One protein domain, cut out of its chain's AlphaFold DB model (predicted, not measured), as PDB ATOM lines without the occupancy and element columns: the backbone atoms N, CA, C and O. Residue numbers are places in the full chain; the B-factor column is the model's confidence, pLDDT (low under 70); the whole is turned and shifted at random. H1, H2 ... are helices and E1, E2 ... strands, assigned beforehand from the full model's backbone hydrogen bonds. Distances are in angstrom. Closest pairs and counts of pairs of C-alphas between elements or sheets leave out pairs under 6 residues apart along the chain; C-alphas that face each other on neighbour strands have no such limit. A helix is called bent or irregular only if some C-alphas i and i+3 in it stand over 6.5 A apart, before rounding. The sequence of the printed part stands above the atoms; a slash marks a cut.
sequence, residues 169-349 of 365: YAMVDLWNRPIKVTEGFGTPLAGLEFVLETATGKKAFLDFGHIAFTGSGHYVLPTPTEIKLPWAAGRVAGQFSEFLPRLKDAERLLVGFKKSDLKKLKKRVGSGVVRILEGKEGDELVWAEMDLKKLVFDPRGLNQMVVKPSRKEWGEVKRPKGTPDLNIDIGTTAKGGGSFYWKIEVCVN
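Overview. This is residues 169 to 349 of the 365 residues of an uncharacterized protein of Actinobacteria bacterium (UniProt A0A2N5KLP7). The domain has two unequal lobes: in the larger, a strongly twisted five-stranded sheet, E5 E4 E8 E10 E9, is partly face to face with the crossed two-stranded sheet E3 E6, with H2 and H3 packed on the large sheet and the hairpin E1 and E2 at one end. In the smaller, H1 covers the four-stranded sheet E7 E11 E13 E12, and residues 318 to 323 stick out. The 181 printed residues have three named helices and thirteen named strands, in the order E1 E2 E3 E4 E5 E6 E7 H1 H2 E8 H3 E9 E10 E11 E12 E13. The five-stranded sheet is antiparallel, the four-stranded one mixed, and the class is mixed, helices and strands. The whole is compact, with a radius of gyration of the C-alphas of 17.5 A and spans of 51 by 44 by 36 A.

Along the chain. The largest sheet has E5 (201 to 206), E4 (193 to 198, 16.3 A), E8 (252 to 258, 19.7 A), E10 (285 to 290) and E9 (273 to 277); C-alpha 252 is at (275.555, 162.827, 237.642). H2 is residues 243 to 248 and H3 259 to 266. E3 is 189 to 191, E6 209 to 213, E1 169 to 173 and E2 178 to 181; C-alpha 169 is at (266.431, 144.432, 220.706). E7 is 225 to 227, H1 233 to 241, E11 305 to 309, E12 326 to 332 and E13 340 to 346, ending at (245.560, 154.602, 243.528). H1 and H3 are irregular: C-alphas 234 and 237 are 7.4 A apart, and 260 and 263 7.2 A.

Arrangement. In the largest sheet N 254 and O 195 are 2.8 A apart across E8 and E4, and N 288 and O 255 2.8 A across E10 and E8. H2 and H3 make two layers with it, helices on one face of a sheet, at heights over the sheet of 9.2 A and 7.7 A. E8, H3 and E9 form a split strand-helix-strand unit, two strands running the same way with E10 between them, its crossover right-handed. E3 and E6 make a sandwich, two sheets face to face, with the largest sheet, the strands at 85 degrees; the closest C-alphas of E3 and E8 are those of Gly 191 and Phe 257, 5.3 A apart. N 191 and O 209, across E3 and E6, are 2.8 A apart, as are N 171 and O 179 across the hairpin E1 and E2. H1 is on the sheet E7 E11 E13 E12, at a height over the sheet of 8.4 A; N 344 and O 306 are 2.8 A apart across the parallel E13 and E11. In H2 every O i to N i+4 pair is within hydrogen-bond range, against 3 of 5 in H1 and 2 of 4 in H3.

Size, cuts and confidence. The two C-alphas farthest apart, of Gly 270 and Gly 315, are 51.2 A from each other. The printed part has no cut; the links E6 to E7, E10 to E11 and E11 to E12 are long. Mean pLDDT of the printed part is 74.9, and it is under 70 at residues 229 to 242, 279 to 283 and 299 to 349.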
ATOM      1  N   TYR A 169     267.531 143.479 220.638       91.00
ATOM      2  CA  TYR A 169     266.431 144.432 220.706       91.00
ATOM      3  C   TYR A 169     266.939 145.836 220.383       91.00
ATOM      4  O   TYR A 169     267.977 146.270 220.896       91.00
ATOM      5  N   ALA A 170     266.225 146.545 219.511       90.12
ATOM      6  CA  ALA A 170     266.557 147.915 219.148       90.12
ATOM      7  C   ALA A 170     266.062 148.885 220.232       90.12
ATOM      8  O   ALA A 170     264.861 149.032 220.457       90.12
ATOM      9  N   MET A 171     267.001 149.555 220.890       90.75
ATOM     10  CA  MET A 171     266.768 150.596 221.891       90.75
ATOM     11  C   MET A 171     267.401 151.908 221.430       90.75
ATOM     12  O   MET A 171     268.051 151.967 220.385       90.75
ATOM     13  N   VAL A 172     267.231 152.967 222.213       89.12
ATOM     14  CA  VAL A 172     267.943 154.234 222.013       89.12
ATOM     15  C   VAL A 172     268.669 154.655 223.282       89.12
ATOM     16  O   VAL A 172     268.236 154.328 224.385       89.12
ATOM     17  N   ASP A 173     269.774 155.376 223.140       89.69
ATOM     18  CA  ASP A 173     270.446 156.010 224.274       89.69
ATOM     19  C   ASP A 173     269.778 157.332 224.685       89.69
ATOM     20  O   ASP A 173     268.795 157.786 224.094       89.69
ATOM     21  N   LEU A 174     270.343 157.986 225.701       86.19
ATOM     22  CA  LEU A 174     269.889 159.294 226.177       86.19
ATOM     23  C   LEU A 174     269.860 160.382 225.089       86.19
ATOM     24  O   LEU A 174     269.059 161.317 225.171       86.19
ATOM     25  N   TRP A 175     270.690 160.271 224.055       86.38
ATOM     26  CA  TRP A 175     270.752 161.201 222.927       86.38
ATOM     27  C   TRP A 175     269.924 160.736 221.726       86.38
ATOM     28  O   TRP A 175     270.058 161.304 220.644       86.38
ATOM     29  N   ASN A 176     269.030 159.763 221.928       84.38
ATOM     30  CA  ASN A 176     268.184 159.169 220.898       84.38
ATOM     31  C   ASN A 176     268.977 158.465 219.780       84.38
ATOM     32  O   ASN A 176     268.487 158.319 218.658       84.38
ATOM     33  N   ARG A 177     270.216 158.041 220.059       88.94
ATOM     34  CA  ARG A 177     271.017 157.261 219.111       88.94
ATOM     35  C   ARG A 177     270.633 155.785 219.221       88.94
ATOM     36  O   ARG A 177     270.532 155.290 220.345       88.94
ATOM     37  N   PRO A 178     270.443 155.071 218.100       90.38
ATOM     38  CA  PRO A 178     270.104 153.654 218.130       90.38
ATOM     39  C   PRO A 178     271.182 152.816 218.826       90.38
ATOM     40  O   PRO A 178     272.370 152.947 218.531       90.38
ATOM     41  N   ILE A 179     270.755 151.911 219.701       91.44
ATOM     42  CA  ILE A 179     271.589 150.903 220.358       91.44
ATOM     43  C   ILE A 179     270.955 149.533 220.144       91.44
ATOM     44  O   ILE A 179     269.771 149.330 220.407       91.44
ATOM     45  N   LYS A 180     271.760 148.563 219.705       92.50
ATOM     46  CA  LYS A 180     271.361 147.154 219.681       92.50
ATOM     47  C   LYS A 180     271.748 146.512 221.006       92.50
ATOM     48  O   LYS A 180     272.932 146.366 221.300       92.50
ATOM     49  N   VAL A 181     270.753 146.130 221.794       92.06
ATOM     50  CA  VAL A 181     270.963 145.363 223.022       92.06
ATOM     51  C   VAL A 181     270.892 143.882 222.674       92.06
ATOM     52  O   VAL A 181     269.851 143.405 222.242       92.06
ATOM     53  N   THR A 182     272.001 143.162 222.832       94.00
ATOM     54  CA  THR A 182     272.131 141.731 222.481       94.00
ATOM     55  C   THR A 182     272.009 140.799 223.687       94.00
ATOM     56  O   THR A 182     272.037 139.582 223.550       94.00
ATOM     57  N   GLU A 183     271.885 141.359 224.886       94.50
ATOM     58  CA  GLU A 183     271.767 140.618 226.137       94.50
ATOM     59  C   GLU A 183     270.496 141.040 226.862       94.50
ATOM     60  O   GLU A 183     270.204 142.231 226.971       94.50
ATOM     61  N   GLY A 184     269.767 140.074 227.416       92.56
ATOM     62  CA  GLY A 184     268.609 140.374 228.249       92.56
ATOM     63  C   GLY A 184     268.983 141.157 229.512       92.56
ATOM     64  O   GLY A 184     270.071 141.015 230.081       92.56
ATOM     65  N   PHE A 185     268.044 141.963 229.992       95.19
ATOM     66  CA  PHE A 185     268.136 142.616 231.288       95.19
ATOM     67  C   PHE A 185     267.855 141.621 232.415       95.19
ATOM     68  O   PHE A 185     266.916 140.825 232.354       95.19
ATOM     69  N   GLY A 186     268.664 141.688 233.473       93.94
ATOM     70  CA  GLY A 186     268.478 140.881 234.675       93.94
ATOM     71  C   GLY A 186     267.294 141.325 235.540       93.94
ATOM     72  O   GLY A 186     266.472 142.157 235.162       93.94
ATOM     73  N   THR A 187     267.225 140.781 236.758       93.81
ATOM     74  CA  THR A 187     266.172 141.120 237.725       93.81
ATOM     75  C   THR A 187     266.189 142.615 238.079       93.81
ATOM     76  O   THR A 187     267.252 143.127 238.443       93.81
ATOM     77  N   PRO A 188     265.034 143.307 238.034       94.38
ATOM     78  CA  PRO A 188     264.957 144.716 238.392       94.38
ATOM     79  C   PRO A 188     265.240 144.942 239.883       94.38
ATOM     80  O   PRO A 188     264.777 144.195 240.746       94.38
ATOM     81  N   LEU A 189     265.978 146.009 240.177       94.94
ATOM     82  CA  LEU A 189     266.234 146.539 241.512       94.94
ATOM     83  C   LEU A 189     265.393 147.789 241.761       94.94
ATOM     84  O   LEU A 189     265.099 148.552 240.845       94.94
ATOM     85  N   ALA A 190     265.035 148.006 243.022       93.75
ATOM     86  CA  ALA A 190     264.272 149.158 243.472       93.75
ATOM     87  C   ALA A 190     265.156 150.409 243.616       93.75
ATOM     88  O   ALA A 190     265.889 150.518 244.598       93.75
ATOM     89  N   GLY A 191     265.037 151.375 242.710       94.06
ATOM     90  CA  GLY A 191     265.488 152.742 242.957       94.06
ATOM     91  C   GLY A 191     264.461 153.463 243.829       94.06
ATOM     92  O   GLY A 191     263.326 153.688 243.409       94.06
ATOM     93  N   LEU A 192     264.828 153.768 245.071       91.06
ATOM     94  CA  LEU A 192     263.937 154.397 246.049       91.06
ATOM     95  C   LEU A 192     263.978 155.921 246.004       91.06
ATOM     96  O   LEU A 192     263.007 156.546 246.420       91.06
ATOM     97  N   GLU A 193     265.070 156.497 245.514       89.94
ATOM     98  CA  GLU A 193     265.241 157.934 245.311       89.94
ATOM     99  C   GLU A 193     266.174 158.163 244.121       89.94
ATOM    100  O   GLU A 193     267.162 157.442 243.967       89.94
ATOM    101  N   PHE A 194     265.879 159.170 243.300       92.19
ATOM    102  CA  PHE A 194     266.717 159.565 242.171       92.19
ATOM    103  C   PHE A 194     267.039 161.048 242.282       92.19
ATOM    104  O   PHE A 194     266.143 161.893 242.360       92.19
ATOM    105  N   VAL A 195     268.326 161.366 242.259       92.12
ATOM    106  CA  VAL A 195     268.836 162.727 242.385       92.12
ATOM    107  C   VAL A 195     269.729 163.021 241.192       92.12
ATOM    108  O   VAL A 195     270.658 162.267 240.908       92.12
ATOM    109  N   LEU A 196     269.467 164.137 240.519       91.75
ATOM    110  CA  LEU A 196     270.380 164.689 239.527       91.75
ATOM    111  C   LEU A 196     271.266 165.733 240.180       91.75
ATOM    112  O   LEU A 196     270.790 166.628 240.880       91.75
ATOM    113  N   GLU A 197     272.557 165.628 239.924       90.62
ATOM    114  CA  GLU A 197     273.518 166.680 240.206       90.62
ATOM    115  C   GLU A 197     273.753 167.460 238.914       90.62
ATOM    116  O   GLU A 197     274.100 166.891 237.881       90.62
ATOM    117  N   THR A 198     273.491 168.763 238.974       86.38
ATOM    118  CA  THR A 198     273.694 169.711 237.873       86.38
ATOM    119  C   THR A 198     274.685 170.779 238.322       86.38
ATOM    120  O   THR A 198     274.892 170.946 239.527       86.38
ATOM    121  N   ALA A 199     275.174 171.602 237.394       82.50
ATOM    122  CA  ALA A 199     275.988 172.777 237.722       82.50
ATOM    123  C   ALA A 199     275.320 173.723 238.749       82.50
ATOM    124  O   ALA A 199     275.992 174.436 239.488       82.50
ATOM    125  N   THR A 200     273.982 173.716 238.827       80.19
ATOM    126  CA  THR A 200     273.199 174.535 239.777       80.19
ATOM    127  C   THR A 200     272.935 173.851 241.124       80.19
ATOM    128  O   THR A 200     272.249 174.413 241.977       80.19
ATOM    129  N   GLY A 201     273.451 172.636 241.316       83.50
ATOM    130  CA  GLY A 201     273.276 171.824 242.516       83.50
ATOM    131  C   GLY A 201     272.431 170.567 242.297       83.50
ATOM    132  O   GLY A 201     272.055 170.210 241.175       83.50
ATOM    133  N   LYS A 202     272.145 169.886 243.411       84.75
ATOM    134  CA  LYS A 202     271.400 168.622 243.457       84.75
ATOM    135  C   LYS A 202     269.893 168.857 243.466       84.75
ATOM    136  O   LYS A 202     269.400 169.686 244.230       84.75
ATOM    137  N   LYS A 203     269.160 168.102 242.648       83.94
ATOM    138  CA  LYS A 203     267.698 168.178 242.522       83.94
ATOM    139  C   LYS A 203     267.095 166.777 242.488       83.94
ATOM    140  O   LYS A 203     267.645 165.880 241.854       83.94
ATOM    141  N   ALA A 204     265.957 166.597 243.156       82.06
ATOM    142  CA  ALA A 204     265.160 165.383 243.018       82.06
ATOM    143  C   ALA A 204     264.694 165.236 241.562       82.06
ATOM    144  O   ALA A 204     264.301 166.224 240.934       82.06
ATOM    145  N   PHE A 205     264.772 164.019 241.035       83.62
ATOM    146  CA  PHE A 205     264.511 163.737 239.627       83.62
ATOM    147  C   PHE A 205     263.333 162.806 239.400       83.62
ATOM    148  O   PHE A 205     262.453 163.150 238.625       83.62
ATOM    149  N   LEU A 206     263.327 161.665 240.085       85.38
ATOM    150  CA  LEU A 206     262.225 160.714 240.116       85.38
ATOM    151  C   LEU A 206     261.957 160.334 241.561       85.38
ATOM    152  O   LEU A 206     262.889 160.127 242.347       85.38
ATOM    153  N   ASP A 207     260.676 160.176 241.880       85.94
ATOM    154  CA  ASP A 207     260.269 159.720 243.199       85.94
ATOM    155  C   ASP A 207     260.605 158.235 243.372       85.94
ATOM    156  O   ASP A 207     261.086 157.839 244.428       85.94
ATOM    157  N   PHE A 208     260.376 157.403 242.354       90.38
ATOM    158  CA  PHE A 208     260.589 155.959 242.420       90.38
ATOM    159  C   PHE A 208     260.863 155.363 241.031       90.38
ATOM    160  O   PHE A 208     260.521 155.948 240.007       90.38
ATOM    161  N   GLY A 209     261.448 154.171 240.978       91.75
ATOM    162  CA  GLY A 209     261.525 153.408 239.742       91.75
ATOM    163  C   GLY A 209     262.319 152.126 239.886       91.75
ATOM    164  O   GLY A 209     263.052 151.921 240.851       91.75
ATOM    165  N   HIS A 210     262.174 151.248 238.906       93.75
ATOM    166  CA  HIS A 210     263.006 150.058 238.811       93.75
ATOM    167  C   HIS A 210     264.216 150.313 237.927       93.75
ATOM    168  O   HIS A 210     264.154 151.133 237.017       93.75
ATOM    169  N   ILE A 211     265.306 149.597 238.191       95.12
ATOM    170  CA  ILE A 211     266.513 149.603 237.366       95.12
ATOM    171  C   ILE A 211     266.905 148.163 237.086       95.12
ATOM    172  O   ILE A 211     267.054 147.372 238.016       95.12
ATOM    173  N   ALA A 212     267.111 147.824 235.819       95.38
ATOM    174  CA  ALA A 212     267.648 146.527 235.423       95.38
ATOM    175  C   ALA A 212     268.878 146.707 234.540       95.38
ATOM    176  O   ALA A 212     268.970 147.692 233.813       95.38
ATOM    177  N   PHE A 213     269.808 145.752 234.610       96.06
ATOM    178  CA  PHE A 213     271.106 145.808 233.935       96.06
ATOM    179  C   PHE A 213     271.306 144.593 233.029       96.06
ATOM    180  O   PHE A 213     270.929 143.480 233.412       96.06
ATOM    181  N   THR A 214     271.967 144.788 231.892       95.56
ATOM    182  CA  THR A 214     272.536 143.710 231.070       95.56
ATOM    183  C   THR A 214     273.880 143.225 231.646       95.56
ATOM    184  O   THR A 214     274.365 143.748 232.660       95.56
ATOM    185  N   GLY A 215     274.505 142.212 231.035       90.12
ATOM    186  CA  GLY A 215     275.863 141.761 231.387       90.12
ATOM    187  C   GLY A 215     276.936 142.794 231.017       90.12
ATOM    188  O   GLY A 215     277.779 143.148 231.839       90.12
ATOM    189  N   SER A 216     276.805 143.365 229.824       89.69
ATOM    190  CA  SER A 216     277.552 144.490 229.238       89.69
ATOM    191  C   SER A 216     277.321 145.838 229.941       89.69
ATOM    192  O   SER A 216     278.009 146.830 229.663       89.69
ATOM    193  N   GLY A 217     276.357 145.869 230.865       92.31
ATOM    194  CA  GLY A 217     276.109 146.952 231.805       92.31
ATOM    195  C   GLY A 217     275.273 148.118 231.288       92.31
ATOM    196  O   GLY A 217     275.132 149.115 231.995       92.31
ATOM    197  N   HIS A 218     274.642 147.974 230.122       95.62
ATOM    198  CA  HIS A 218     273.505 148.828 229.788       95.62
ATOM    199  C   HIS A 218     272.426 148.678 230.861       95.62
ATOM    200  O   HIS A 218     272.230 147.585 231.402       95.62
ATOM    201  N   TYR A 219     271.722 149.759 231.175       95.44
ATOM    202  CA  TYR A 219     270.602 149.713 232.105       95.44
ATOM    203  C   TYR A 219     269.401 150.486 231.595       95.44
ATOM    204  O   TYR A 219     269.519 151.417 230.804       95.44
ATOM    205  N   VAL A 220     268.235 150.084 232.084       92.44
ATOM    206  CA  VAL A 220     266.944 150.655 231.709       92.44
ATOM    207  C   VAL A 220     266.126 150.965 232.957       92.44
ATOM    208  O   VAL A 220     266.257 150.296 233.988       92.44
ATOM    209  N   LEU A 221     265.264 151.974 232.837       91.06
ATOM    210  CA  LEU A 221     264.203 152.289 233.786       91.06
ATOM    211  C   LEU A 221     262.876 151.775 233.206       91.06
ATOM    212  O   LEU A 221     262.261 152.491 232.421       91.06
ATOM    213  N   PRO A 222     262.420 150.547 233.521       84.12
ATOM    214  CA  PRO A 222     261.181 150.022 232.945       84.12
ATOM    215  C   PRO A 222     259.920 150.663 233.544       84.12
ATOM    216  O   PRO A 222     258.863 150.612 232.927       84.12
ATOM    217  N   THR A 223     260.016 151.246 234.744       83.94
ATOM    218  CA  THR A 223     258.889 151.878 235.460       83.94
ATOM    219  C   THR A 223     259.303 153.166 236.189       83.94
ATOM    220  O   THR A 223     259.201 153.253 237.417       83.94
ATOM    221  N   PRO A 224     259.822 154.189 235.482       84.81
ATOM    222  CA  PRO A 224     260.061 155.505 236.071       84.81
ATOM    223  C   PRO A 224     258.746 156.059 236.630       84.81
ATOM    224  O   PRO A 224     257.763 156.198 235.905       84.81
ATOM    225  N   THR A 225     258.709 156.333 237.931       83.38
ATOM    226  CA  THR A 225     257.479 156.622 238.673       83.38
ATOM    227  C   THR A 225     257.558 157.978 239.369       83.38
ATOM    228  O   THR A 225     258.456 158.239 240.172       83.38
ATOM    229  N   GLU A 226     256.560 158.813 239.104       81.69
ATOM    230  CA  GLU A 226     256.301 160.079 239.788       81.69
ATOM    231  C   GLU A 226     255.104 159.898 240.728       81.69
ATOM    232  O   GLU A 226     254.005 159.514 240.313       81.69
ATOM    233  N   ILE A 227     255.294 160.194 242.009       79.06
ATOM    234  CA  ILE A 227     254.275 160.064 243.049       79.06
ATOM    235  C   ILE A 227     253.739 161.459 243.344       79.06
ATOM    236  O   ILE A 227     254.443 162.335 243.846       79.06
ATOM    237  N   LYS A 228     252.471 161.703 243.010       72.75
ATOM    238  CA  LYS A 228     251.895 163.052 243.060       72.75
ATOM    239  C   LYS A 228     250.540 163.054 243.737       72.75
ATOM    240  O   LYS A 228     249.701 162.185 243.542       72.75
ATOM    241  N   LEU A 229     250.284 164.106 244.505       65.31
ATOM    242  CA  LEU A 229     248.956 164.344 245.059       65.31
ATOM    243  C   LEU A 229     247.997 164.870 243.983       65.31
ATOM    244  O   LEU A 229     248.440 165.496 243.016       65.31
ATOM    245  N   PRO A 230     246.671 164.718 244.159       54.66
ATOM    246  CA  PRO A 230     245.702 165.010 243.104       54.66
ATOM    247  C   PRO A 230     245.707 166.473 242.648       54.66
ATOM    248  O   PRO A 230     245.407 166.751 241.488       54.66
ATOM    249  N   TRP A 231     246.053 167.407 243.538       54.78
ATOM    250  CA  TRP A 231     246.158 168.841 243.238       54.78
ATOM    251  C   TRP A 231     247.469 169.205 242.518       54.78
ATOM    252  O   TRP A 231     247.485 170.156 241.745       54.78
ATOM    253  N   ALA A 232     248.540 168.428 242.712       58.09
ATOM    254  CA  ALA A 232     249.829 168.600 242.032       58.09
ATOM    255  C   ALA A 232     249.883 167.868 240.675       58.09
ATOM    256  O   ALA A 232     250.696 168.205 239.816       58.09
ATOM    257  N   ALA A 233     248.968 166.916 240.449       54.47
ATOM    258  CA  ALA A 233     248.909 166.089 239.245       54.47
ATOM    259  C   ALA A 233     248.716 166.878 237.932       54.47
ATOM    260  O   ALA A 233     249.054 166.380 236.864       54.47
ATOM    261  N   GLY A 234     248.193 168.110 237.992       54.00
ATOM    262  CA  GLY A 234     247.975 168.945 236.803       54.00
ATOM    263  C   GLY A 234     249.259 169.419 236.109       54.00
ATOM    264  O   GLY A 234     249.196 169.816 234.953       54.00
ATOM    265  N   ARG A 235     250.419 169.367 236.783       58.34
ATOM    266  CA  ARG A 235     251.722 169.794 236.228       58.34
ATOM    267  C   ARG A 235     252.603 168.634 235.755       58.34
ATOM    268  O   ARG A 235     253.741 168.852 235.354       58.34
ATOM    269  N   VAL A 236     252.097 167.408 235.822       60.56
ATOM    270  CA  VAL A 236     252.905 166.196 235.639       60.56
ATOM    271  C   VAL A 236     253.280 165.965 234.178       60.56
ATOM    272  O   VAL A 236     254.415 165.601 233.897       60.56
ATOM    273  N   ALA A 237     252.388 166.307 233.244       58.28
ATOM    274  CA  ALA A 237     252.690 166.291 231.814       58.28
ATOM    275  C   ALA A 237     253.941 167.130 231.468       58.28
ATOM    276  O   ALA A 237     254.798 166.666 230.725       58.28
ATOM    277  N   GLY A 238     254.088 168.314 232.081       61.06
ATOM    278  CA  GLY A 238     255.265 169.174 231.902       61.06
ATOM    279  C   GLY A 238     256.553 168.587 232.493       61.06
ATOM    280  O   GLY A 238     257.630 168.725 231.924       61.06
ATOM    281  N   GLN A 239     256.460 167.865 233.613       62.97
ATOM    282  CA  GLN A 239     257.623 167.192 234.203       62.97
ATOM    283  C   GLN A 239     258.123 166.042 233.324       62.97
ATOM    284  O   GLN A 239     259.328 165.830 233.225       62.97
ATOM    285  N   PHE A 240     257.207 165.351 232.646       64.88
ATOM    286  CA  PHE A 240     257.546 164.274 231.725       64.88
ATOM    287  C   PHE A 240     258.119 164.758 230.402       64.88
ATOM    288  O   PHE A 240     259.094 164.175 229.927       64.88
ATOM    289  N   SER A 241     257.606 165.858 229.844       64.00
ATOM    290  CA  SER A 241     258.260 166.498 228.696       64.00
ATOM    291  C   SER A 241     259.684 166.960 229.027       64.00
ATOM    292  O   SER A 241     260.551 166.970 228.161       64.00
ATOM    293  N   GLU A 242     259.952 167.285 230.295       69.62
ATOM    294  CA  GLU A 242     261.277 167.684 230.777       69.62
ATOM    295  C   GLU A 242     262.148 166.511 231.262       69.62
ATOM    296  O   GLU A 242     263.304 166.725 231.622       69.62
ATOM    297  N   PHE A 243     261.650 165.270 231.247       76.19
ATOM    298  CA  PHE A 243     262.365 164.113 231.794       76.19
ATOM    299  C   PHE A 243     263.721 163.872 231.113       76.19
ATOM    300  O   PHE A 243     264.761 163.847 231.774       76.19
ATOM    301  N   LEU A 244     263.717 163.721 229.783       77.38
ATOM    302  CA  LEU A 244     264.937 163.519 228.997       77.38
ATOM    303  C   LEU A 244     265.831 164.771 228.969       77.38
ATOM    304  O   LEU A 244     267.034 164.613 229.175       77.38
ATOM    305  N   PRO A 245     265.302 165.999 228.765       77.88
ATOM    306  CA  PRO A 245     266.100 167.220 228.885       77.88
ATOM    307  C   PRO A 245     266.882 167.316 230.201       77.88
ATOM    308  O   PRO A 245     268.092 167.507 230.177       77.88
ATOM    309  N   ARG A 246     266.237 167.070 231.350       81.44
ATOM    310  CA  ARG A 246     266.905 167.139 232.662       81.44
ATOM    311  C   ARG A 246     268.042 166.130 232.811       81.44
ATOM    312  O   ARG A 246     269.041 166.449 233.446       81.44
ATOM    313  N   LEU A 247     267.898 164.928 232.247       86.00
ATOM    314  CA  LEU A 247     268.966 163.924 232.246       86.00
ATOM    315  C   LEU A 247     270.153 164.340 231.374       86.00
ATOM    316  O   LEU A 247     271.289 164.062 231.742       86.00
ATOM    317  N   LYS A 248     269.901 164.998 230.236       85.06
ATOM    318  CA  LYS A 248     270.957 165.484 229.333       85.06
ATOM    319  C   LYS A 248     271.790 166.601 229.960       85.06
ATOM    320  O   LYS A 248     272.989 166.657 229.714       85.06
ATOM    321  N   ASP A 249     271.161 167.435 230.782       84.62
ATOM    322  CA  ASP A 249     271.812 168.558 231.468       84.62
ATOM    323  C   ASP A 249     272.488 168.153 232.791       84.62
ATOM    324  O   ASP A 249     273.095 168.984 233.472       84.62
ATOM    325  N   ALA A 250     272.355 166.889 233.204       88.38
ATOM    326  CA  ALA A 250     272.905 166.406 234.460       88.38
ATOM    327  C   ALA A 250     274.357 165.954 234.316       88.38
ATOM    328  O   ALA A 250     274.724 165.227 233.396       88.38
ATOM    329  N   GLU A 251     275.173 166.316 235.302       89.88
ATOM    330  CA  GLU A 251     276.537 165.807 235.425       89.88
ATOM    331  C   GLU A 251     276.522 164.382 235.976       89.88
ATOM    332  O   GLU A 251     277.330 163.541 235.579       89.88
ATOM    333  N   ARG A 252     275.618 164.108 236.929       92.12
ATOM    334  CA  ARG A 252     275.555 162.827 237.642       92.12
ATOM    335  C   ARG A 252     274.115 162.443 237.942       92.12
ATOM    336  O   ARG A 252     273.321 163.275 238.385       92.12
ATOM    337  N   LEU A 253     273.815 161.157 237.784       94.62
ATOM    338  CA  LEU A 253     272.603 160.532 238.302       94.62
ATOM    339  C   LEU A 253     272.963 159.681 239.518       94.62
ATOM    340  O   LEU A 253     273.702 158.702 239.412       94.62
ATOM    341  N   LEU A 254     272.427 160.058 240.674       94.62
ATOM    342  CA  LEU A 254     272.552 159.314 241.920       94.62
ATOM    343  C   LEU A 254     271.243 158.586 242.200       94.62
ATOM    344  O   LEU A 254     270.174 159.198 242.175       94.62
ATOM    345  N   VAL A 255     271.334 157.297 242.507       94.75
ATOM    346  CA  VAL A 255     270.175 156.478 242.859       94.75
ATOM    347  C   VAL A 255     270.373 155.838 244.224       94.75
ATOM    348  O   VAL A 255     271.402 155.212 244.481       94.75
ATOM    349  N   GLY A 256     269.379 155.993 245.095       93.50
ATOM    350  CA  GLY A 256     269.321 155.343 246.399       93.50
ATOM    351  C   GLY A 256     268.660 153.968 246.308       93.50
ATOM    352  O   GLY A 256     267.520 153.851 245.859       93.50
ATOM    353  N   PHE A 257     269.348 152.930 246.775       92.25
ATOM    354  CA  PHE A 257     268.855 151.550 246.857       92.25
ATOM    355  C   PHE A 257     268.793 151.081 248.306       92.25
ATOM    356  O   PHE A 257     269.533 151.584 249.149       92.25
ATOM    357  N   LYS A 258     267.981 150.060 248.608       89.38
ATOM    358  CA  LYS A 258     268.031 149.414 249.930       89.38
ATOM    359  C   LYS A 258     269.417 148.821 250.176       89.38
ATOM    360  O   LYS A 258     270.000 148.196 249.288       89.38
ATOM    361  N   LYS A 259     269.912 148.913 251.414       86.62
ATOM    362  CA  LYS A 259     271.202 148.319 251.816       86.62
ATOM    363  C   LYS A 259     271.327 146.824 251.483       86.62
ATOM    364  O   LYS A 259     272.410 146.360 251.137       86.62
ATOM    365  N   SER A 260     270.220 146.077 251.504       88.56
ATOM    366  CA  SER A 260     270.166 144.663 251.102       88.56
ATOM    367  C   SER A 260     270.603 144.404 249.652       88.56
ATOM    368  O   SER A 260     271.033 143.297 249.330       88.56
ATOM    369  N   ASP A 261     270.534 145.406 248.774       90.31
ATOM    370  CA  ASP A 261     270.945 145.284 247.373       90.31
ATOM    371  C   ASP A 261     272.441 145.570 247.148       90.31
ATOM    372  O   ASP A 261     272.941 145.362 246.041       90.31
ATOM    373  N   LEU A 262     273.199 145.944 248.190       90.50
ATOM    374  CA  LEU A 262     274.630 146.271 248.101       90.50
ATOM    375  C   LEU A 262     275.452 145.173 247.410       90.50
ATOM    376  O   LEU A 262     276.270 145.464 246.539       90.50
ATOM    377  N   LYS A 263     275.216 143.899 247.752       90.50
ATOM    378  CA  LYS A 263     275.935 142.765 247.143       90.50
ATOM    379  C   LYS A 263     275.668 142.660 245.640       90.50
ATOM    380  O   LYS A 263     276.568 142.300 244.886       90.50
ATOM    381  N   LYS A 264     274.443 142.962 245.198       90.94
ATOM    382  CA  LYS A 264     274.084 142.959 243.774       90.94
ATOM    383  C   LYS A 264     274.716 144.153 243.063       90.94
ATOM    384  O   LYS A 264     275.268 143.968 241.987       90.94
ATOM    385  N   LEU A 265     274.700 145.334 243.684       91.38
ATOM    386  CA  LEU A 265     275.302 146.555 243.139       91.38
ATOM    387  C   LEU A 265     276.823 146.451 242.997       91.38
ATOM    388  O   LEU A 265     277.358 146.858 241.970       91.38
ATOM    389  N   LYS A 266     277.526 145.845 243.967       91.88
ATOM    390  CA  LYS A 266     278.987 145.634 243.896       91.88
ATOM    391  C   LYS A 266     279.404 144.840 242.654       91.88
ATOM    392  O   LYS A 266     280.450 145.118 242.086       91.88
ATOM    393  N   LYS A 267     278.552 143.930 242.168       91.62
ATOM    394  CA  LYS A 267     278.775 143.182 240.916       91.62
ATOM    395  C   LYS A 267     278.571 144.012 239.638       91.62
ATOM    396  O   LYS A 267     278.778 143.487 238.552       91.62
ATOM    397  N   ARG A 268     278.093 145.258 239.742       90.94
ATOM    398  CA  ARG A 268     277.749 146.136 238.605       90.94
ATOM    399  C   ARG A 268     278.653 147.365 238.475       90.94
ATOM    400  O   ARG A 268     278.487 148.121 237.517       90.94
ATOM    401  N   VAL A 269     279.579 147.568 239.416       86.88
ATOM    402  CA  VAL A 269     280.562 148.660 239.359       86.88
ATOM    403  C   VAL A 269     281.442 148.490 238.117       86.88
ATOM    404  O   VAL A 269     281.921 147.393 237.848       86.88
ATOM    405  N   GLY A 270     281.614 149.563 237.348       83.19
ATOM    406  CA  GLY A 270     282.286 149.590 236.048       83.19
ATOM    407  C   GLY A 270     281.325 149.460 234.863       83.19
ATOM    408  O   GLY A 270     281.356 150.292 233.963       83.19
ATOM    409  N   SER A 271     280.446 148.454 234.855       84.50
ATOM    410  CA  SER A 271     279.651 148.139 233.654       84.50
ATOM    411  C   SER A 271     278.440 149.060 233.450       84.50
ATOM    412  O   SER A 271     278.087 149.351 232.312       84.50
ATOM    413  N   GLY A 272     277.820 149.533 234.531       86.88
ATOM    414  CA  GLY A 272     276.680 150.469 234.487       86.88
ATOM    415  C   GLY A 272     276.525 151.323 235.748       86.88
ATOM    416  O   GLY A 272     275.795 152.314 235.754       86.88
ATOM    417  N   VAL A 273     277.243 150.956 236.812       92.38
ATOM    418  CA  VAL A 273     277.413 151.752 238.026       92.38
ATOM    419  C   VAL A 273     278.828 152.314 238.014       92.38
ATOM    420  O   VAL A 273     279.792 151.557 237.978       92.38
ATOM    421  N   VAL A 274     278.972 153.633 238.080       91.56
ATOM    422  CA  VAL A 274     280.281 154.298 238.142       91.56
ATOM    423  C   VAL A 274     280.951 153.995 239.478       91.56
ATOM    424  O   VAL A 274     282.105 153.579 239.529       91.56
ATOM    425  N   ARG A 275     280.214 154.176 240.578       93.81
ATOM    426  CA  ARG A 275     280.679 153.870 241.935       93.81
ATOM    427  C   ARG A 275     279.523 153.761 242.915       93.81
ATOM    428  O   ARG A 275     278.436 154.286 242.680       93.81
ATOM    429  N   ILE A 276     279.801 153.126 244.046       91.62
ATOM    430  CA  ILE A 276     278.893 153.052 245.187       91.62
ATOM    431  C   ILE A 276     279.367 154.055 246.237       91.62
ATOM    432  O   ILE A 276     280.527 154.049 246.640       91.62
ATOM    433  N   LEU A 277     278.456 154.919 246.656       87.62
ATOM    434  CA  LEU A 277     278.609 155.859 247.751       87.62
ATOM    435  C   LEU A 277     277.899 155.222 248.953       87.62
ATOM    436  O   LEU A 277     276.678 155.320 249.099       87.62
ATOM    437  N   GLU A 278     278.640 154.463 249.761       73.31
ATOM    438  CA  GLU A 278     278.065 153.848 250.960       73.31
ATOM    439  C   GLU A 278     277.579 154.957 251.915       73.31
ATOM    440  O   GLU A 278     278.269 155.956 252.135       73.31
ATOM    441  N   GLY A 279     276.349 154.812 252.418       64.38
ATOM    442  CA  GLY A 279     275.790 155.711 253.426       64.38
ATOM    443  C   GLY A 279     276.543 155.600 254.752       64.38
ATOM    444  O   GLY A 279     277.286 154.643 254.984       64.38
ATOM    445  N   LYS A 280     276.347 156.573 255.642       54.88
ATOM    446  CA  LYS A 280     276.878 156.498 257.008       54.88
ATOM    447  C   LYS A 280     276.247 155.315 257.744       54.88
ATOM    448  O   LYS A 280     275.172 154.832 257.392       54.88
ATOM    449  N   GLU A 281     276.913 154.838 258.788       42.00
ATOM    450  CA  GLU A 281     276.351 153.816 259.666       42.00
ATOM    451  C   GLU A 281     274.971 154.264 260.191       42.00
ATOM    452  O   GLU A 281     274.824 155.373 260.703       42.00
ATOM    453  N   GLY A 282     273.942 153.435 259.978       51.03
ATOM    454  CA  GLY A 282     272.537 153.776 260.244       51.03
ATOM    455  C   GLY A 282     271.726 154.250 259.029       51.03
ATOM    456  O   GLY A 282     270.503 154.348 259.134       51.03
ATOM    457  N   ASP A 283     272.349 154.486 257.869       60.41
ATOM    458  CA  ASP A 283     271.610 154.775 256.636       60.41
ATOM    459  C   ASP A 283     270.924 153.509 256.091       60.41
ATOM    460  O   ASP A 283     271.536 152.451 255.905       60.41
ATOM    461  N   GLU A 284     269.627 153.630 255.800       74.56
ATOM    462  CA  GLU A 284     268.815 152.570 255.180       74.56
ATOM    463  C   GLU A 284     269.114 152.406 253.681       74.56
ATOM    464  O   GLU A 284     268.838 151.354 253.090       74.56
ATOM    465  N   LEU A 285     269.696 153.447 253.074       85.00
ATOM    466  CA  LEU A 285     269.998 153.517 251.655       85.00
ATOM    467  C   LEU A 285     271.499 153.458 251.384       85.00
ATOM    468  O   LEU A 285     272.313 154.076 252.066       85.00
ATOM    469  N   VAL A 286     271.842 152.756 250.313       90.12
ATOM    470  CA  VAL A 286     273.143 152.828 249.656       90.12
ATOM    471  C   VAL A 286     272.953 153.622 248.375       90.12
ATOM    472  O   VAL A 286     272.070 153.306 247.575       90.12
ATOM    473  N   TRP A 287     273.784 154.637 248.169       93.06
ATOM    474  CA  TRP A 287     273.731 155.459 246.971       93.06
ATOM    475  C   TRP A 287     274.665 154.893 245.907       93.06
ATOM    476  O   TRP A 287     275.787 154.488 246.200       93.06
ATOM    477  N   ALA A 288     274.221 154.869 244.658       94.44
ATOM    478  CA  ALA A 288     275.051 154.500 243.522       94.44
ATOM    479  C   ALA A 288     275.007 155.603 242.470       94.44
ATOM    480  O   ALA A 288     273.954 156.175 242.186       94.44
ATOM    481  N   GLU A 289     276.166 155.901 241.903       95.88
ATOM    482  CA  GLU A 289     276.291 156.789 240.758       95.88
ATOM    483  C   GLU A 289     276.150 155.974 239.476       95.88
ATOM    484  O   GLU A 289     276.881 155.004 239.269       95.88
ATOM    485  N   MET A 290     275.192 156.357 238.639       95.75
ATOM    486  CA  MET A 290     274.835 155.649 237.415       95.75
ATOM    487  C   MET A 290     275.552 156.266 236.214       95.75
ATOM    488  O   MET A 290     275.621 157.490 236.099       95.75
ATOM    489  N   ASP A 291     276.053 155.435 235.298       94.94
ATOM    490  CA  ASP A 291     276.679 155.934 234.069       94.94
ATOM    491  C   ASP A 291     275.599 156.359 233.063       94.94
ATOM    492  O   ASP A 291     274.923 155.528 232.462       94.94
ATOM    493  N   LEU A 292     275.410 157.660 232.847       92.62
ATOM    494  CA  LEU A 292     274.400 158.156 231.903       92.62
ATOM    495  C   LEU A 292     274.614 157.653 230.464       92.62
ATOM    496  O   LEU A 292     273.645 157.553 229.714       92.62
ATOM    497  N   LYS A 293     275.839 157.266 230.080       92.56
ATOM    498  CA  LYS A 293     276.135 156.707 228.748       92.56
ATOM    499  C   LYS A 293     275.624 155.277 228.568       92.56
ATOM    500  O   LYS A 293     275.537 154.804 227.439       92.56
ATOM    501  N   LYS A 294     275.314 154.584 229.666       94.81
ATOM    502  CA  LYS A 294     274.812 153.203 229.681       94.81
ATOM    503  C   LYS A 294     273.291 153.123 229.797       94.81
ATOM    504  O   LYS A 294     272.740 152.027 229.694       94.81
ATOM    505  N   LEU A 295     272.620 154.255 230.003       93.88
ATOM    506  CA  LEU A 295     271.166 154.326 230.038       93.88
ATOM    507  C   LEU A 295     270.590 154.127 228.635       93.88
ATOM    508  O   LEU A 295     270.950 154.845 227.701       93.88
ATOM    509  N   VAL A 296     269.662 153.182 228.517       92.25
ATOM    510  CA  VAL A 296     268.920 152.906 227.287       92.25
ATOM    511  C   VAL A 296     267.415 152.963 227.521       92.25
ATOM    512  O   VAL A 296     266.924 152.680 228.616       92.25
ATOM    513  N   PHE A 297     266.684 153.316 226.469       86.88
ATOM    514  CA  PHE A 297     265.236 153.467 226.454       86.88
ATOM    515  C   PHE A 297     264.628 152.610 225.353       86.88
ATOM    516  O   PHE A 297     265.182 152.493 224.259       86.88
ATOM    517  N   ASP A 298     263.469 152.026 225.641       81.50
ATOM    518  CA  ASP A 298     262.642 151.453 224.591       81.50
ATOM    519  C   ASP A 298     261.989 152.611 223.817       81.50
ATOM    520  O   ASP A 298     261.206 153.355 224.415       81.50
ATOM    521  N   PRO A 299     262.270 152.790 222.512       67.19
ATOM    522  CA  PRO A 299     261.658 153.857 221.719       67.19
ATOM    523  C   PRO A 299     260.129 153.732 221.637       67.19
ATOM    524  O   PRO A 299     259.449 154.711 221.336       67.19
ATOM    525  N   ARG A 300     259.578 152.545 221.922       63.31
ATOM    526  CA  ARG A 300     258.136 152.265 221.955       63.31
ATOM    527  C   ARG A 300     257.533 152.414 223.353       63.31
ATOM    528  O   ARG A 300     256.315 152.441 223.490       63.31
ATOM    529  N   GLY A 301     258.373 152.486 224.386       55.00
ATOM    530  CA  GLY A 301     257.982 152.335 225.784       55.00
ATOM    531  C   GLY A 301     258.489 153.473 226.656       55.00
ATOM    532  O   GLY A 301     259.385 153.284 227.475       55.00
ATOM    533  N   LEU A 302     257.866 154.647 226.562       50.25
ATOM    534  CA  LEU A 302     258.000 155.673 227.599       50.25
ATOM    535  C   LEU A 302     256.994 155.380 228.722       50.25
ATOM    536  O   LEU A 302     256.051 156.124 228.956       50.25
ATOM    537  N   ASN A 303     257.163 154.252 229.418       51.66
ATOM    538  CA  ASN A 303     256.245 153.823 230.478       51.66
ATOM    539  C   ASN A 303     256.492 154.599 231.777       51.66
ATOM    540  O   ASN A 303     256.960 154.059 232.778       51.66
ATOM    541  N   GLN A 304     256.208 155.895 231.752       55.78
ATOM    542  CA  GLN A 304     256.245 156.736 232.939       55.78
ATOM    543  C   GLN A 304     254.947 156.574 233.722       55.78
ATOM    544  O   GLN A 304     253.867 156.630 233.147       55.78
ATOM    545  N   MET A 305     255.049 156.324 235.025       55.44
ATOM    546  CA  MET A 305     253.911 156.026 235.892       55.44
ATOM    547  C   MET A 305     253.620 157.227 236.786       55.44
ATOM    548  O   MET A 305     254.451 157.607 237.608       55.44
ATOM    549  N   VAL A 306     252.433 157.821 236.660       52.94
ATOM    550  CA  VAL A 306     251.941 158.797 237.646       52.94
ATOM    551  C   VAL A 306     251.097 158.068 238.646       52.94
ATOM    552  O   VAL A 306     250.019 157.608 238.288       52.94
ATOM    553  N   VAL A 307     251.536 158.033 239.891       52.28
ATOM    554  CA  VAL A 307     250.741 157.462 240.967       52.28
ATOM    555  C   VAL A 307     250.097 158.590 241.761       52.28
ATOM    556  O   VAL A 307     250.800 159.416 242.348       52.28
ATOM    557  N   LYS A 308     248.761 158.651 241.774       52.34
ATOM    558  CA  LYS A 308     248.009 159.659 242.542       52.34
ATOM    559  C   LYS A 308     246.758 159.088 243.211       52.34
ATOM    560  O   LYS A 308     246.209 158.123 242.704       52.34
ATOM    561  N   PRO A 309     246.230 159.717 244.267       51.12
ATOM    562  CA  PRO A 309     244.887 159.409 244.758       51.12
ATOM    563  C   PRO A 309     243.789 159.730 243.717       51.12
ATOM    564  O   PRO A 309     243.923 160.710 242.971       51.12
ATOM    565  N   SER A 310     242.696 158.951 243.677       46.97
ATOM    566  CA  SER A 310     241.510 159.220 242.829       46.97
ATOM    567  C   SER A 310     240.876 160.596 243.118       46.97
ATOM    568  O   SER A 310     240.935 161.102 244.242       46.97
ATOM    569  N   ARG A 311     240.284 161.232 242.088       43.31
ATOM    570  CA  ARG A 311     239.620 162.555 242.187       43.31
ATOM    571  C   ARG A 311     238.093 162.508 242.384       43.31
ATOM    572  O   ARG A 311     237.571 163.523 242.836       43.31
ATOM    573  N   LYS A 312     237.382 161.432 242.003       41.56
ATOM    574  CA  LYS A 312     235.904 161.446 241.837       41.56
ATOM    575  C   LYS A 312     235.082 160.524 242.761       41.56
ATOM    576  O   LYS A 312     233.889 160.750 242.865       41.56
ATOM    577  N   GLU A 313     235.681 159.584 243.489       38.75
ATOM    578  CA  GLU A 313     234.987 158.642 244.398       38.75
ATOM    579  C   GLU A 313     235.929 158.386 245.599       38.75
ATOM    580  O   GLU A 313     237.117 158.162 245.376       38.75
ATOM    581  N   TRP A 314     235.594 158.473 246.899       33.97
ATOM    582  CA  TRP A 314     234.331 158.669 247.644       33.97
ATOM    583  C   TRP A 314     233.185 157.701 247.304       33.97
ATOM    584  O   TRP A 314     232.023 158.047 247.473       33.97
ATOM    585  N   GLY A 315     233.498 156.481 246.869       30.38
ATOM    586  CA  GLY A 315     232.513 155.438 246.573       30.38
ATOM    587  C   GLY A 315     233.182 154.089 246.317       30.38
ATOM    588  O   GLY A 315     234.340 154.050 245.911       30.38
ATOM    589  N   GLU A 316     232.480 153.000 246.643       28.95
ATOM    590  CA  GLU A 316     232.984 151.623 246.602       28.95
ATOM    591  C   GLU A 316     233.156 151.100 245.172       28.95
ATOM    592  O   GLU A 316     232.183 150.916 244.442       28.95
ATOM    593  N   VAL A 317     234.386 150.732 244.814       30.52
ATOM    594  CA  VAL A 317     234.665 149.880 243.657       30.52
ATOM    595  C   VAL A 317     234.891 148.451 244.167       30.52
ATOM    596  O   VAL A 317     235.901 148.152 244.803       30.52
ATOM    597  N   LYS A 318     233.942 147.534 243.927       32.16
ATOM    598  CA  LYS A 318     234.098 146.107 244.279       32.16
ATOM    599  C   LYS A 318     235.102 145.434 243.345       32.16
ATOM    600  O   LYS A 318     234.834 145.314 242.151       32.16
ATOM    601  N   ARG A 319     236.230 144.960 243.889       40.97
ATOM    602  CA  ARG A 319     237.326 144.329 243.128       40.97
ATOM    603  C   ARG A 319     238.059 143.217 243.907       40.97
ATOM    604  O   ARG A 319     237.817 143.061 245.105       40.97
ATOM    605  N   PRO A 320     238.887 142.399 243.219       33.16
ATOM    606  CA  PRO A 320     239.422 141.136 243.728       33.16
ATOM    607  C   PRO A 320     240.195 141.276 245.043       33.16
ATOM    608  O   PRO A 320     240.938 142.235 245.251       33.16
ATOM    609  N   LYS A 321     240.047 140.287 245.933       34.62
ATOM    610  CA  LYS A 321     240.746 140.240 247.226       34.62
ATOM    611  C   LYS A 321     242.265 140.347 247.027       34.62
ATOM    612  O   LYS A 321     242.871 139.453 246.453       34.62
ATOM    613  N   GLY A 322     242.873 141.397 247.582       43.09
ATOM    614  CA  GLY A 322     244.330 141.525 247.722       43.09
ATOM    615  C   GLY A 322     245.020 142.496 246.761       43.09
ATOM    616  O   GLY A 322     246.192 142.793 246.974       43.09
ATOM    617  N   THR A 323     244.325 143.043 245.760       46.28
ATOM    618  CA  THR A 323     244.882 144.077 244.869       46.28
ATOM    619  C   THR A 323     244.529 145.472 245.405       46.28
ATOM    620  O   THR A 323     243.379 145.678 245.800       46.28
ATOM    621  N   PRO A 324     245.466 146.447 245.457       53.19
ATOM    622  CA  PRO A 324     245.094 147.834 245.725       53.19
ATOM    623  C   PRO A 324     244.091 148.305 244.667       53.19
ATOM    624  O   PRO A 324     244.162 147.892 243.510       53.19
ATOM    625  N   ASP A 325     243.141 149.148 245.057       56.75
ATOM    626  CA  ASP A 325     242.154 149.681 244.125       56.75
ATOM    627  C   ASP A 325     242.866 150.667 243.178       56.75
ATOM    628  O   ASP A 325     243.316 151.732 243.599       56.75
ATOM    629  N   LEU A 326     243.106 150.249 241.930       53.03
ATOM    630  CA  LEU A 326     243.854 150.999 240.917       53.03
ATOM    631  C   LEU A 326     242.960 151.307 239.710       53.03
ATOM    632  O   LEU A 326     242.327 150.410 239.146       53.03
ATOM    633  N   ASN A 327     242.966 152.558 239.258       55.69
ATOM    634  CA  ASN A 327     242.460 152.956 237.948       55.69
ATOM    635  C   ASN A 327     243.638 153.307 237.037       55.69
ATOM    636  O   ASN A 327     244.488 154.111 237.414       55.69
ATOM    637  N   ILE A 328     243.705 152.701 235.856       55.31
ATOM    638  CA  ILE A 328     244.825 152.853 234.928       55.31
ATOM    639  C   ILE A 328     244.306 153.528 233.663       55.31
ATOM    640  O   ILE A 328     243.358 153.058 233.044       55.31
ATOM    641  N   ASP A 329     244.941 154.631 233.300       52.94
ATOM    642  CA  ASP A 329     244.587 155.481 232.170       52.94
ATOM    643  C   ASP A 329     245.864 155.853 231.398       52.94
ATOM    644  O   ASP A 329     246.965 155.821 231.958       52.94
ATOM    645  N   ILE A 330     245.740 156.216 230.124       52.50
ATOM    646  CA  ILE A 330     246.869 156.672 229.304       52.50
ATOM    647  C   ILE A 330     246.814 158.196 229.221       52.50
ATOM    648  O   ILE A 330     245.862 158.785 228.712       52.50
ATOM    649  N   GLY A 331     247.855 158.850 229.730       52.28
ATOM    650  CA  GLY A 331     248.051 160.287 229.591       52.28
ATOM    651  C   GLY A 331     248.906 160.634 228.375       52.28
ATOM    652  O   GLY A 331     249.757 159.853 227.949       52.28
ATOM    653  N   THR A 332     248.710 161.839 227.836       52.50
ATOM    654  CA  THR A 332     249.561 162.416 226.784       52.50
ATOM    655  C   THR A 332     250.108 163.764 227.246       52.50
ATOM    656  O   THR A 332     249.441 164.508 227.969       52.50
ATOM    657  N   THR A 333     251.352 164.076 226.873       49.75
ATOM    658  CA  THR A 333     252.041 165.302 227.320       49.75
ATOM    659  C   THR A 333     251.586 166.579 226.589       49.75
ATOM    660  O   THR A 333     251.786 167.665 227.128       49.75
ATOM    661  N   ALA A 334     250.906 166.478 225.435       44.00
ATOM    662  CA  ALA A 334     250.211 167.578 224.743       44.00
ATOM    663  C   ALA A 334     249.266 167.063 223.628       44.00
ATOM    664  O   ALA A 334     249.465 165.966 223.099       44.00
ATOM    665  N   LYS A 335     248.281 167.882 223.208       39.09
ATOM    666  CA  LYS A 335     247.518 167.683 221.955       39.09
ATOM    667  C   LYS A 335     248.476 167.853 220.763       39.09
ATOM    668  O   LYS A 335     248.769 168.985 220.400       39.09
ATOM    669  N   GLY A 336     248.961 166.758 220.177       36.56
ATOM    670  CA  GLY A 336     249.783 166.805 218.955       36.56
ATOM    671  C   GLY A 336     251.075 165.985 218.987       36.56
ATOM    672  O   GLY A 336     252.107 166.481 218.556       36.56
ATOM    673  N   GLY A 337     251.032 164.744 219.486       43.41
ATOM    674  CA  GLY A 337     252.154 163.797 219.360       43.41
ATOM    675  C   GLY A 337     253.106 163.714 220.559       43.41
ATOM    676  O   GLY A 337     254.233 163.258 220.405       43.41
ATOM    677  N   GLY A 338     252.680 164.151 221.748       46.19
ATOM    678  CA  GLY A 338     253.492 164.063 222.965       46.19
ATOM    679  C   GLY A 338     253.736 162.625 223.454       46.19
ATOM    680  O   GLY A 338     252.933 161.732 223.196       46.19
ATOM    681  N   SER A 339     254.819 162.422 224.215       51.81
ATOM    682  CA  SER A 339     255.129 161.168 224.914       51.81
ATOM    683  C   SER A 339     253.915 160.638 225.684       51.81
ATOM    684  O   SER A 339     253.271 161.395 226.422       51.81
ATOM    685  N   PHE A 340     253.626 159.349 225.512       54.38
ATOM    686  CA  PHE A 340     252.611 158.626 226.278       54.38
ATOM    687  C   PHE A 340     253.150 158.303 227.666       54.38
ATOM    688  O   PHE A 340     254.336 158.022 227.812       54.38
ATOM    689  N   TYR A 341     252.290 158.340 228.678       60.66
ATOM    690  CA  TYR A 341     252.623 157.867 230.017       60.66
ATOM    691  C   TYR A 341     251.424 157.147 230.632       60.66
ATOM    692  O   TYR A 341     250.266 157.458 230.345       60.66
ATOM    693  N   TRP A 342     251.702 156.195 231.511       57.88
ATOM    694  CA  TRP A 342     250.688 155.495 232.281       57.88
ATOM    695  C   TRP A 342     250.304 156.343 233.489       57.88
ATOM    696  O   TRP A 342     251.125 156.737 234.319       57.88
ATOM    697  N   LYS A 343     249.022 156.636 233.614       64.62
ATOM    698  CA  LYS A 343     248.454 157.326 234.760       64.62
ATOM    699  C   LYS A 343     247.739 156.299 235.622       64.62
ATOM    700  O   LYS A 343     246.732 155.735 235.219       64.62
ATOM    701  N   ILE A 344     248.260 156.079 236.819       65.25
ATOM    702  CA  ILE A 344     247.744 155.112 237.781       65.25
ATOM    703  C   ILE A 344     247.145 155.884 238.946       65.25
ATOM    704  O   ILE A 344     247.830 156.493 239.769       65.25
ATOM    705  N   GLU A 345     245.829 155.887 239.020       66.12
ATOM    706  CA  GLU A 345     245.127 156.400 240.180       66.12
ATOM    707  C   GLU A 345     245.029 155.279 241.216       66.12
ATOM    708  O   GLU A 345     244.390 154.262 240.986       66.12
ATOM    709  N   VAL A 346     245.691 155.458 242.353       65.75
ATOM    710  CA  VAL A 346     245.560 154.602 243.528       65.75
ATOM    711  C   VAL A 346     244.363 155.102 244.326       65.75
ATOM    712  O   VAL A 346     244.411 156.157 244.961       65.75
ATOM    713  N   CYS A 347     243.269 154.362 244.298       62.16
ATOM    714  CA  CYS A 347     242.075 154.620 245.083       62.16
ATOM    715  C   CYS A 347     242.345 154.268 246.555       62.16
ATOM    716  O   CYS A 347     242.141 153.153 247.026       62.16
ATOM    717  N   VAL A 348     242.852 155.249 247.301       61.66
ATOM    718  CA  VAL A 348     242.997 155.184 248.759       61.66
ATOM    719  C   VAL A 348     241.977 156.095 249.425       61.66
ATOM    720  O   VAL A 348     241.820 157.257 249.040       61.66
ATOM    721  N   ASN A 349     241.312 155.592 250.470       63.09
ATOM    722  CA  ASN A 349     240.472 156.426 251.320       63.09
ATOM    723  C   ASN A 349     241.348 157.495 251.998       63.09
ATOM    724  O   ASN A 349     242.326 157.181 252.678       63.09
TER     725      ASN A 349